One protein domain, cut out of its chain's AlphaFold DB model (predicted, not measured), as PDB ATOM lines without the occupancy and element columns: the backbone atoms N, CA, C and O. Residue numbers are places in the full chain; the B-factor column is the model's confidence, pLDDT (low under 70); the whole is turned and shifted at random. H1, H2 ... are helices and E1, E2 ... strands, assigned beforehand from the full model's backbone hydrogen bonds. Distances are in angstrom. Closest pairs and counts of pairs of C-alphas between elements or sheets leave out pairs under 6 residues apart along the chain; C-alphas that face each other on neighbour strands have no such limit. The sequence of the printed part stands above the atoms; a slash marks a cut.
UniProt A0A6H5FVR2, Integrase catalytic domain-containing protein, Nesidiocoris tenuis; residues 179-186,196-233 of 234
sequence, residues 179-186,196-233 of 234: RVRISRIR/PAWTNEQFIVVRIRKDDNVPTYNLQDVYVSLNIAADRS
ATOM      1  N   ARG A 179     -47.907 -25.212 -45.853       89.62
ATOM      2  CA  ARG A 179     -46.446 -25.172 -45.723       89.62
ATOM      3  C   ARG A 179     -46.044 -24.174 -44.645       89.62
ATOM      4  O   ARG A 179     -46.311 -22.980 -44.757       89.62
ATOM      5  N   VAL A 180     -45.357 -24.657 -43.620       91.44
ATOM      6  CA  VAL A 180     -44.957 -23.880 -42.444       91.44
ATOM      7  C   VAL A 180     -43.472 -24.061 -42.133       91.44
ATOM      8  O   VAL A 180     -42.825 -25.010 -42.577       91.44
ATOM      9  N   ARG A 181     -42.916 -23.133 -41.352       88.69
ATOM     10  CA  ARG A 181     -41.553 -23.204 -40.802       88.69
ATOM     11  C   ARG A 181     -41.610 -23.058 -39.289       88.69
ATOM     12  O   ARG A 181     -42.523 -22.422 -38.761       88.69
ATOM     13  N   ILE A 182     -40.630 -23.620 -38.590       86.56
ATOM     14  CA  ILE A 182     -40.574 -23.576 -37.129       86.56
ATOM     15  C   ILE A 182     -39.819 -22.314 -36.701       86.56
ATOM     16  O   ILE A 182     -38.768 -21.976 -37.249       86.56
ATOM     17  N   SER A 183     -40.350 -21.583 -35.721       84.94
ATOM     18  CA  SER A 183     -39.642 -20.445 -35.129       84.94
ATOM     19  C   SER A 183     -38.457 -20.926 -34.300       84.94
ATOM     20  O   SER A 183     -38.604 -21.823 -33.468       84.94
ATOM     21  N   ARG A 184     -37.304 -20.281 -34.450       79.81
ATOM     22  CA  ARG A 184     -36.153 -20.505 -33.577       79.81
ATOM     23  C   ARG A 184     -36.427 -19.897 -32.206       79.81
ATOM     24  O   ARG A 184     -36.860 -18.748 -32.109       79.81
ATOM     25  N   ILE A 185     -36.139 -20.657 -31.151       72.38
ATOM     26  CA  ILE A 185     -36.114 -20.116 -29.792       72.38
ATOM     27  C   ILE A 185     -34.942 -19.136 -29.738       72.38
ATOM     28  O   ILE A 185     -33.791 -19.512 -29.946       72.38
ATOM     29  N   ARG A 186     -35.254 -17.856 -29.543       67.94
ATOM     30  CA  ARG A 186     -34.257 -16.794 -29.421       67.94
ATOM     31  C   ARG A 186     -33.895 -16.630 -27.957       67.94
ATOM     32  O   ARG A 186     -34.787 -16.446 -27.132       67.94
ATOM     33  N   PRO A 196     -31.978 -15.212 -39.149       81.06
ATOM     34  CA  PRO A 196     -33.385 -15.462 -39.433       81.06
ATOM     35  C   PRO A 196     -34.127 -15.976 -38.190       81.06
ATOM     36  O   PRO A 196     -33.582 -16.717 -37.369       81.06
ATOM     37  N   ALA A 197     -35.395 -15.576 -38.050       81.62
ATOM     38  CA  ALA A 197     -36.272 -15.996 -36.950       81.62
ATOM     39  C   ALA A 197     -36.747 -17.451 -37.059       81.62
ATOM     40  O   ALA A 197     -37.264 -17.998 -36.090       81.62
ATOM     41  N   TRP A 198     -36.591 -18.060 -38.231       85.12
ATOM     42  CA  TRP A 198     -37.203 -19.332 -38.598       85.12
ATOM     43  C   TRP A 198     -36.132 -20.345 -39.003       85.12
ATOM     44  O   TRP A 198     -35.007 -19.975 -39.351       85.12
ATOM     45  N   THR A 199     -36.486 -21.623 -38.947       84.00
ATOM     46  CA  THR A 199     -35.710 -22.726 -39.521       84.00
ATOM     47  C   THR A 199     -35.661 -22.618 -41.049       84.00
ATOM     48  O   THR A 199     -36.516 -21.973 -41.664       84.00
ATOM     49  N   ASN A 200     -34.639 -23.213 -41.666       84.06
ATOM     50  CA  ASN A 200     -34.536 -23.250 -43.131       84.06
ATOM     51  C   ASN A 200     -35.454 -24.341 -43.701       84.06
ATOM     52  O   ASN A 200     -36.002 -24.201 -44.793       84.06
ATOM     53  N   GLU A 201     -35.639 -25.396 -42.915       84.75
ATOM     54  CA  GLU A 201     -36.488 -26.547 -43.147       84.75
ATOM     55  C   GLU A 201     -37.957 -26.123 -43.270       84.75
ATOM     56  O   GLU A 201     -38.468 -25.319 -42.476       84.75
ATOM     57  N   GLN A 202     -38.623 -26.674 -44.285       87.19
ATOM     58  CA  GLN A 202     -40.036 -26.463 -44.570       87.19
ATOM     59  C   GLN A 202     -40.815 -27.728 -44.237       87.19
ATOM     60  O   GLN A 202     -40.391 -28.835 -44.561       87.19
ATOM     61  N   PHE A 203     -41.981 -27.546 -43.629       90.44
ATOM     62  CA  PHE A 203     -42.827 -28.636 -43.175       90.44
ATOM     63  C   PHE A 203     -44.247 -28.484 -43.700       90.44
ATOM     64  O   PHE A 203     -44.706 -27.372 -43.951       90.44
ATOM     65  N   ILE A 204     -44.951 -29.602 -43.820       90.38
ATOM     66  CA  ILE A 204     -46.366 -29.667 -44.168       90.38
ATOM     67  C   ILE A 204     -47.156 -30.053 -42.919       90.38
ATOM     68  O   ILE A 204     -46.773 -30.965 -42.179       90.38
ATOM     69  N   VAL A 205     -48.265 -29.361 -42.675       90.12
ATOM     70  CA  VAL A 205     -49.203 -29.714 -41.605       90.12
ATOM     71  C   VAL A 205     -49.984 -30.966 -42.003       90.12
ATOM     72  O   VAL A 205     -50.822 -30.921 -42.898       90.12
ATOM     73  N   VAL A 206     -49.753 -32.079 -41.305       89.69
ATOM     74  CA  VAL A 206     -50.439 -33.358 -41.574       89.69
ATOM     75  C   VAL A 206     -51.687 -33.516 -40.714       89.69
ATOM     76  O   VAL A 206     -52.700 -34.053 -41.154       89.69
ATOM     77  N   ARG A 207     -51.632 -33.060 -39.458       87.50
ATOM     78  CA  ARG A 207     -52.742 -33.211 -38.513       87.50
ATOM     79  C   ARG A 207     -52.814 -32.039 -37.550       87.50
ATOM     80  O   ARG A 207     -51.792 -31.599 -37.027       87.50
ATOM     81  N   ILE A 208     -54.038 -31.611 -37.261       88.19
ATOM     82  CA  ILE A 208     -54.352 -30.601 -36.249       88.19
ATOM     83  C   ILE A 208     -54.936 -31.320 -35.029       88.19
ATOM     84  O   ILE A 208     -55.906 -32.068 -35.150       88.19
ATOM     85  N   ARG A 209     -54.337 -31.111 -33.857       84.00
ATOM     86  CA  ARG A 209     -54.821 -31.588 -32.557       84.00
ATOM     87  C   ARG A 209     -55.399 -30.415 -31.772       84.00
ATOM     88  O   ARG A 209     -54.772 -29.360 -31.691       84.00
ATOM     89  N   LYS A 210     -56.587 -30.614 -31.203       79.75
ATOM     90  CA  LYS A 210     -57.317 -29.622 -30.395       79.75
ATOM     91  C   LYS A 210     -57.556 -30.125 -28.966       79.75
ATOM     92  O   LYS A 210     -58.524 -29.734 -28.334       79.75
ATOM     93  N   ASP A 211     -56.699 -31.033 -28.502       73.31
ATOM     94  CA  ASP A 211     -56.836 -31.673 -27.188       73.31
ATOM     95  C   ASP A 211     -56.613 -30.665 -26.043       73.31
ATOM     96  O   ASP A 211     -57.173 -30.808 -24.961       73.31
ATOM     97  N   ASP A 212     -55.828 -29.617 -26.312       70.88
ATOM     98  CA  ASP A 212     -55.513 -28.532 -25.389       70.88
ATOM     99  C   ASP A 212     -56.126 -27.200 -25.850       70.88
ATOM    100  O   ASP A 212     -56.436 -26.995 -27.023       70.88
ATOM    101  N   ASN A 213     -56.164 -26.226 -24.933       71.81
ATOM    102  CA  ASN A 213     -56.602 -24.843 -25.182       71.81
ATOM    103  C   ASN A 213     -55.829 -24.130 -26.322       71.81
ATOM    104  O   ASN A 213     -56.240 -23.081 -26.827       71.81
ATOM    105  N   VAL A 214     -54.666 -24.675 -26.701       79.56
ATOM    106  CA  VAL A 214     -53.829 -24.204 -27.806       79.56
ATOM    107  C   VAL A 214     -53.720 -25.313 -28.861       79.56
ATOM    108  O   VAL A 214     -53.294 -26.420 -28.531       79.56
ATOM    109  N   PRO A 215     -54.037 -25.027 -30.137       82.94
ATOM    110  CA  PRO A 215     -53.985 -26.026 -31.194       82.94
ATOM    111  C   PRO A 215     -52.541 -26.456 -31.460       82.94
ATOM    112  O   PRO A 215     -51.657 -25.618 -31.658       82.94
ATOM    113  N   THR A 216     -52.320 -27.769 -31.496       86.56
ATOM    114  CA  THR A 216     -51.016 -28.388 -31.768       86.56
ATOM    115  C   THR A 216     -51.018 -29.016 -33.157       86.56
ATOM    116  O   THR A 216     -51.996 -29.643 -33.561       86.56
ATOM    117  N   TYR A 217     -49.920 -28.867 -33.896       87.62
ATOM    118  CA  TYR A 217     -49.795 -29.365 -35.266       87.62
ATOM    119  C   TYR A 217     -48.761 -30.481 -35.331       87.62
ATOM    120  O   TYR A 217     -47.644 -30.329 -34.838       87.62
ATOM    121  N   ASN A 218     -49.119 -31.582 -35.985       89.00
ATOM    122  CA  ASN A 218     -48.152 -32.589 -36.388       89.00
ATOM    123  C   ASN A 218     -47.614 -32.210 -37.765       89.00
ATOM    124  O   ASN A 218     -48.385 -32.035 -38.713       89.00
ATOM    125  N   LEU A 219     -46.295 -32.090 -37.844       88.62
ATOM    126  CA  LEU A 219     -45.580 -31.632 -39.023       88.62
ATOM    127  C   LEU A 219     -44.845 -32.799 -39.682       88.62
ATOM    128  O   LEU A 219     -44.309 -33.662 -38.989       88.62
ATOM    129  N   GLN A 220     -44.802 -32.798 -41.011       87.00
ATOM    130  CA  GLN A 220     -43.969 -33.695 -41.807       87.00
ATOM    131  C   GLN A 220     -43.004 -32.873 -42.654       87.00
ATOM    132  O   GLN A 220     -43.382 -31.840 -43.202       87.00
ATOM    133  N   ASP A 221     -41.758 -33.324 -42.748       88.06
ATOM    134  CA  ASP A 221     -40.763 -32.683 -43.604       88.06
ATOM    135  C   ASP A 221     -41.148 -32.841 -45.083       88.06
ATOM    136  O   ASP A 221     -41.490 -33.940 -45.541       88.06
ATOM    137  N   VAL A 222     -41.083 -31.736 -45.830       83.88
ATOM    138  CA  VAL A 222     -41.349 -31.706 -47.272       83.88
ATOM    139  C   VAL A 222     -40.453 -32.702 -48.011       83.88
ATOM    140  O   VAL A 222     -40.945 -33.445 -48.862       83.88
ATOM    141  N   TYR A 223     -39.167 -32.788 -47.669       77.19
ATOM    142  CA  TYR A 223     -38.221 -33.648 -48.386       77.19
ATOM    143  C   TYR A 223     -38.507 -35.139 -48.170       77.19
ATOM    144  O   TYR A 223     -38.375 -35.937 -49.094       77.19
ATOM    145  N   VAL A 224     -39.000 -35.515 -46.986       72.44
ATOM    146  CA  VAL A 224     -39.410 -36.898 -46.694       72.44
ATOM    147  C   VAL A 224     -40.692 -37.261 -47.450       72.44
ATOM    148  O   VAL A 224     -40.824 -38.377 -47.945       72.44
ATOM    149  N   SER A 225     -41.632 -36.320 -47.582       61.78
ATOM    150  CA  SER A 225     -42.886 -36.555 -48.311       61.78
ATOM    151  C   SER A 225     -42.689 -36.765 -49.819       61.78
ATOM    152  O   SER A 225     -43.380 -37.593 -50.409       61.78
ATOM    153  N   LEU A 226     -41.711 -36.082 -50.429       62.47
ATOM    154  CA  LEU A 226     -41.376 -36.230 -51.850       62.47
ATOM    155  C   LEU A 226     -40.777 -37.608 -52.163       62.47
ATOM    156  O   LEU A 226     -41.129 -38.211 -53.174       62.47
ATOM    157  N   ASN A 227     -39.942 -38.138 -51.267       61.03
ATOM    158  CA  ASN A 227     -39.320 -39.453 -51.448       61.03
ATOM    159  C   ASN A 227     -40.340 -40.601 -51.346       61.03
ATOM    160  O   ASN A 227     -40.261 -41.560 -52.104       61.03
ATOM    161  N   ILE A 228     -41.335 -40.485 -50.460       61.62
ATOM    162  CA  ILE A 228     -42.413 -41.484 -50.325       61.62
ATOM    163  C   ILE A 228     -43.363 -41.447 -51.530       61.62
ATOM    164  O   ILE A 228     -43.903 -42.478 -51.925       61.62
ATOM    165  N   ALA A 229     -43.599 -40.267 -52.108       60.62
ATOM    166  CA  ALA A 229     -44.433 -40.135 -53.299       60.62
ATOM    167  C   ALA A 229     -43.764 -40.752 -54.538       60.62
ATOM    168  O   ALA A 229     -44.454 -41.400 -55.317       60.62
ATOM    169  N   ALA A 230     -42.444 -40.600 -54.680       59.09
ATOM    170  CA  ALA A 230     -41.677 -41.169 -55.788       59.09
ATOM    171  C   ALA A 230     -41.623 -42.712 -55.764       59.09
ATOM    172  O   ALA A 230     -41.689 -43.341 -56.817       59.09
ATOM    173  N   ASP A 231     -41.564 -43.316 -54.574       57.12
ATOM    174  CA  ASP A 231     -41.527 -44.776 -54.370       57.12
ATOM    175  C   ASP A 231     -42.887 -45.463 -54.618       57.12
ATOM    176  O   ASP A 231     -42.956 -46.643 -54.929       57.12
ATOM    177  N   ARG A 232     -44.000 -44.720 -54.532       56.41
ATOM    178  CA  ARG A 232     -45.364 -45.236 -54.786       56.41
ATOM    179  C   ARG A 232     -45.811 -45.146 -56.249       56.41
ATOM    180  O   ARG A 232     -46.935 -45.533 -56.559       56.41
ATOM    181  N   SER A 233     -44.979 -44.574 -57.112       53.19
ATOM    182  CA  SER A 233     -45.246 -44.355 -58.541       53.19
ATOM    183  C   SER A 233     -44.453 -45.288 -59.468       53.19
ATOM    184  O   SER A 233     -44.425 -45.057 -60.676       53.19
TER     185      SER A 233
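This is residues 179 to 186 and 196 to 233 of the 234 residues of the protein "Integrase catalytic domain-containing protein" of Nesidiocoris tenuis (UniProt A0A6H5FVR2). The model is a long, flat, loosely built piece: a two-stranded hairpin, E1 and E2, whose second strand leads straight into one helix, H1, with residues 226 to 233 sticking out as an arm. The turn of the hairpin, residues 210 to 215, sticks out near the opposite end of the long axis, while two stretches without named elements, residues 179 to 186 and 196 to 202, lie towards one side, and residues 179 to 180 pair with the beginning of E1. The printed part has 46 residues with two named strands and one named helix, in the order E1, E2, H1; the sheet is E1 - E2, antiparallel, and the class is mixed, helices and strands. The whole is loose, with a radius of gyration of the C-alphas of 13.2 A, and spans 40 by 30 by 12 A.

Begin at residues 179 to 180, a short pairing that is antiparallel to residues 203 to 204 of E1, the strand of residues 203 to 209. Go on to E2, residues 216 to 221: E1 and E2 form a hairpin of antiparallel neighbours, with 152 degrees between their directions. Among the C-alphas that face each other are 203 and 221, 4.6 A apart, and 209 and 216, 5.0 A apart. Look across the pair for N 204 and O 220 at 2.8 A and N 218 and O 207 at 2.9 A, both within hydrogen-bond range. After E2 comes H1, residues 222 to 231; its closest C-alphas to E1 are those of Val 222 and Phe 203, 5.3 A apart. In H1 every O i to N i+4 pair is within hydrogen-bond range.

Find C-alpha 203 at (-42.827, -28.636, -43.175); from there E1 runs 16.3 A to C-alpha 209. After the hairpin's turn, E2 begins at C-alpha 216, at (-51.016, -28.388, -31.768), and runs 16.2 A to C-alpha 221. H1 starts at C-alpha 222 and runs 14.9 A to C-alpha 231, at (-41.527, -44.776, -54.370).

The two C-alphas farthest apart are those of Arg 186 and Ser 233, at 41.6 A. Residues 187 to 195 are not printed, and C-alphas 186 and 196 are 10.1 A apart across this cut. The link from E1 to E2, six residues, is short, and the link from E2 to H1 is tight. Without the stretches that stand free, the body has 32 residues and spans 26 by 22 by 11 A. The mean pLDDT of the printed part is 78.7; look for low confidence, under 70, at residue 186 and at residues 225 to 233.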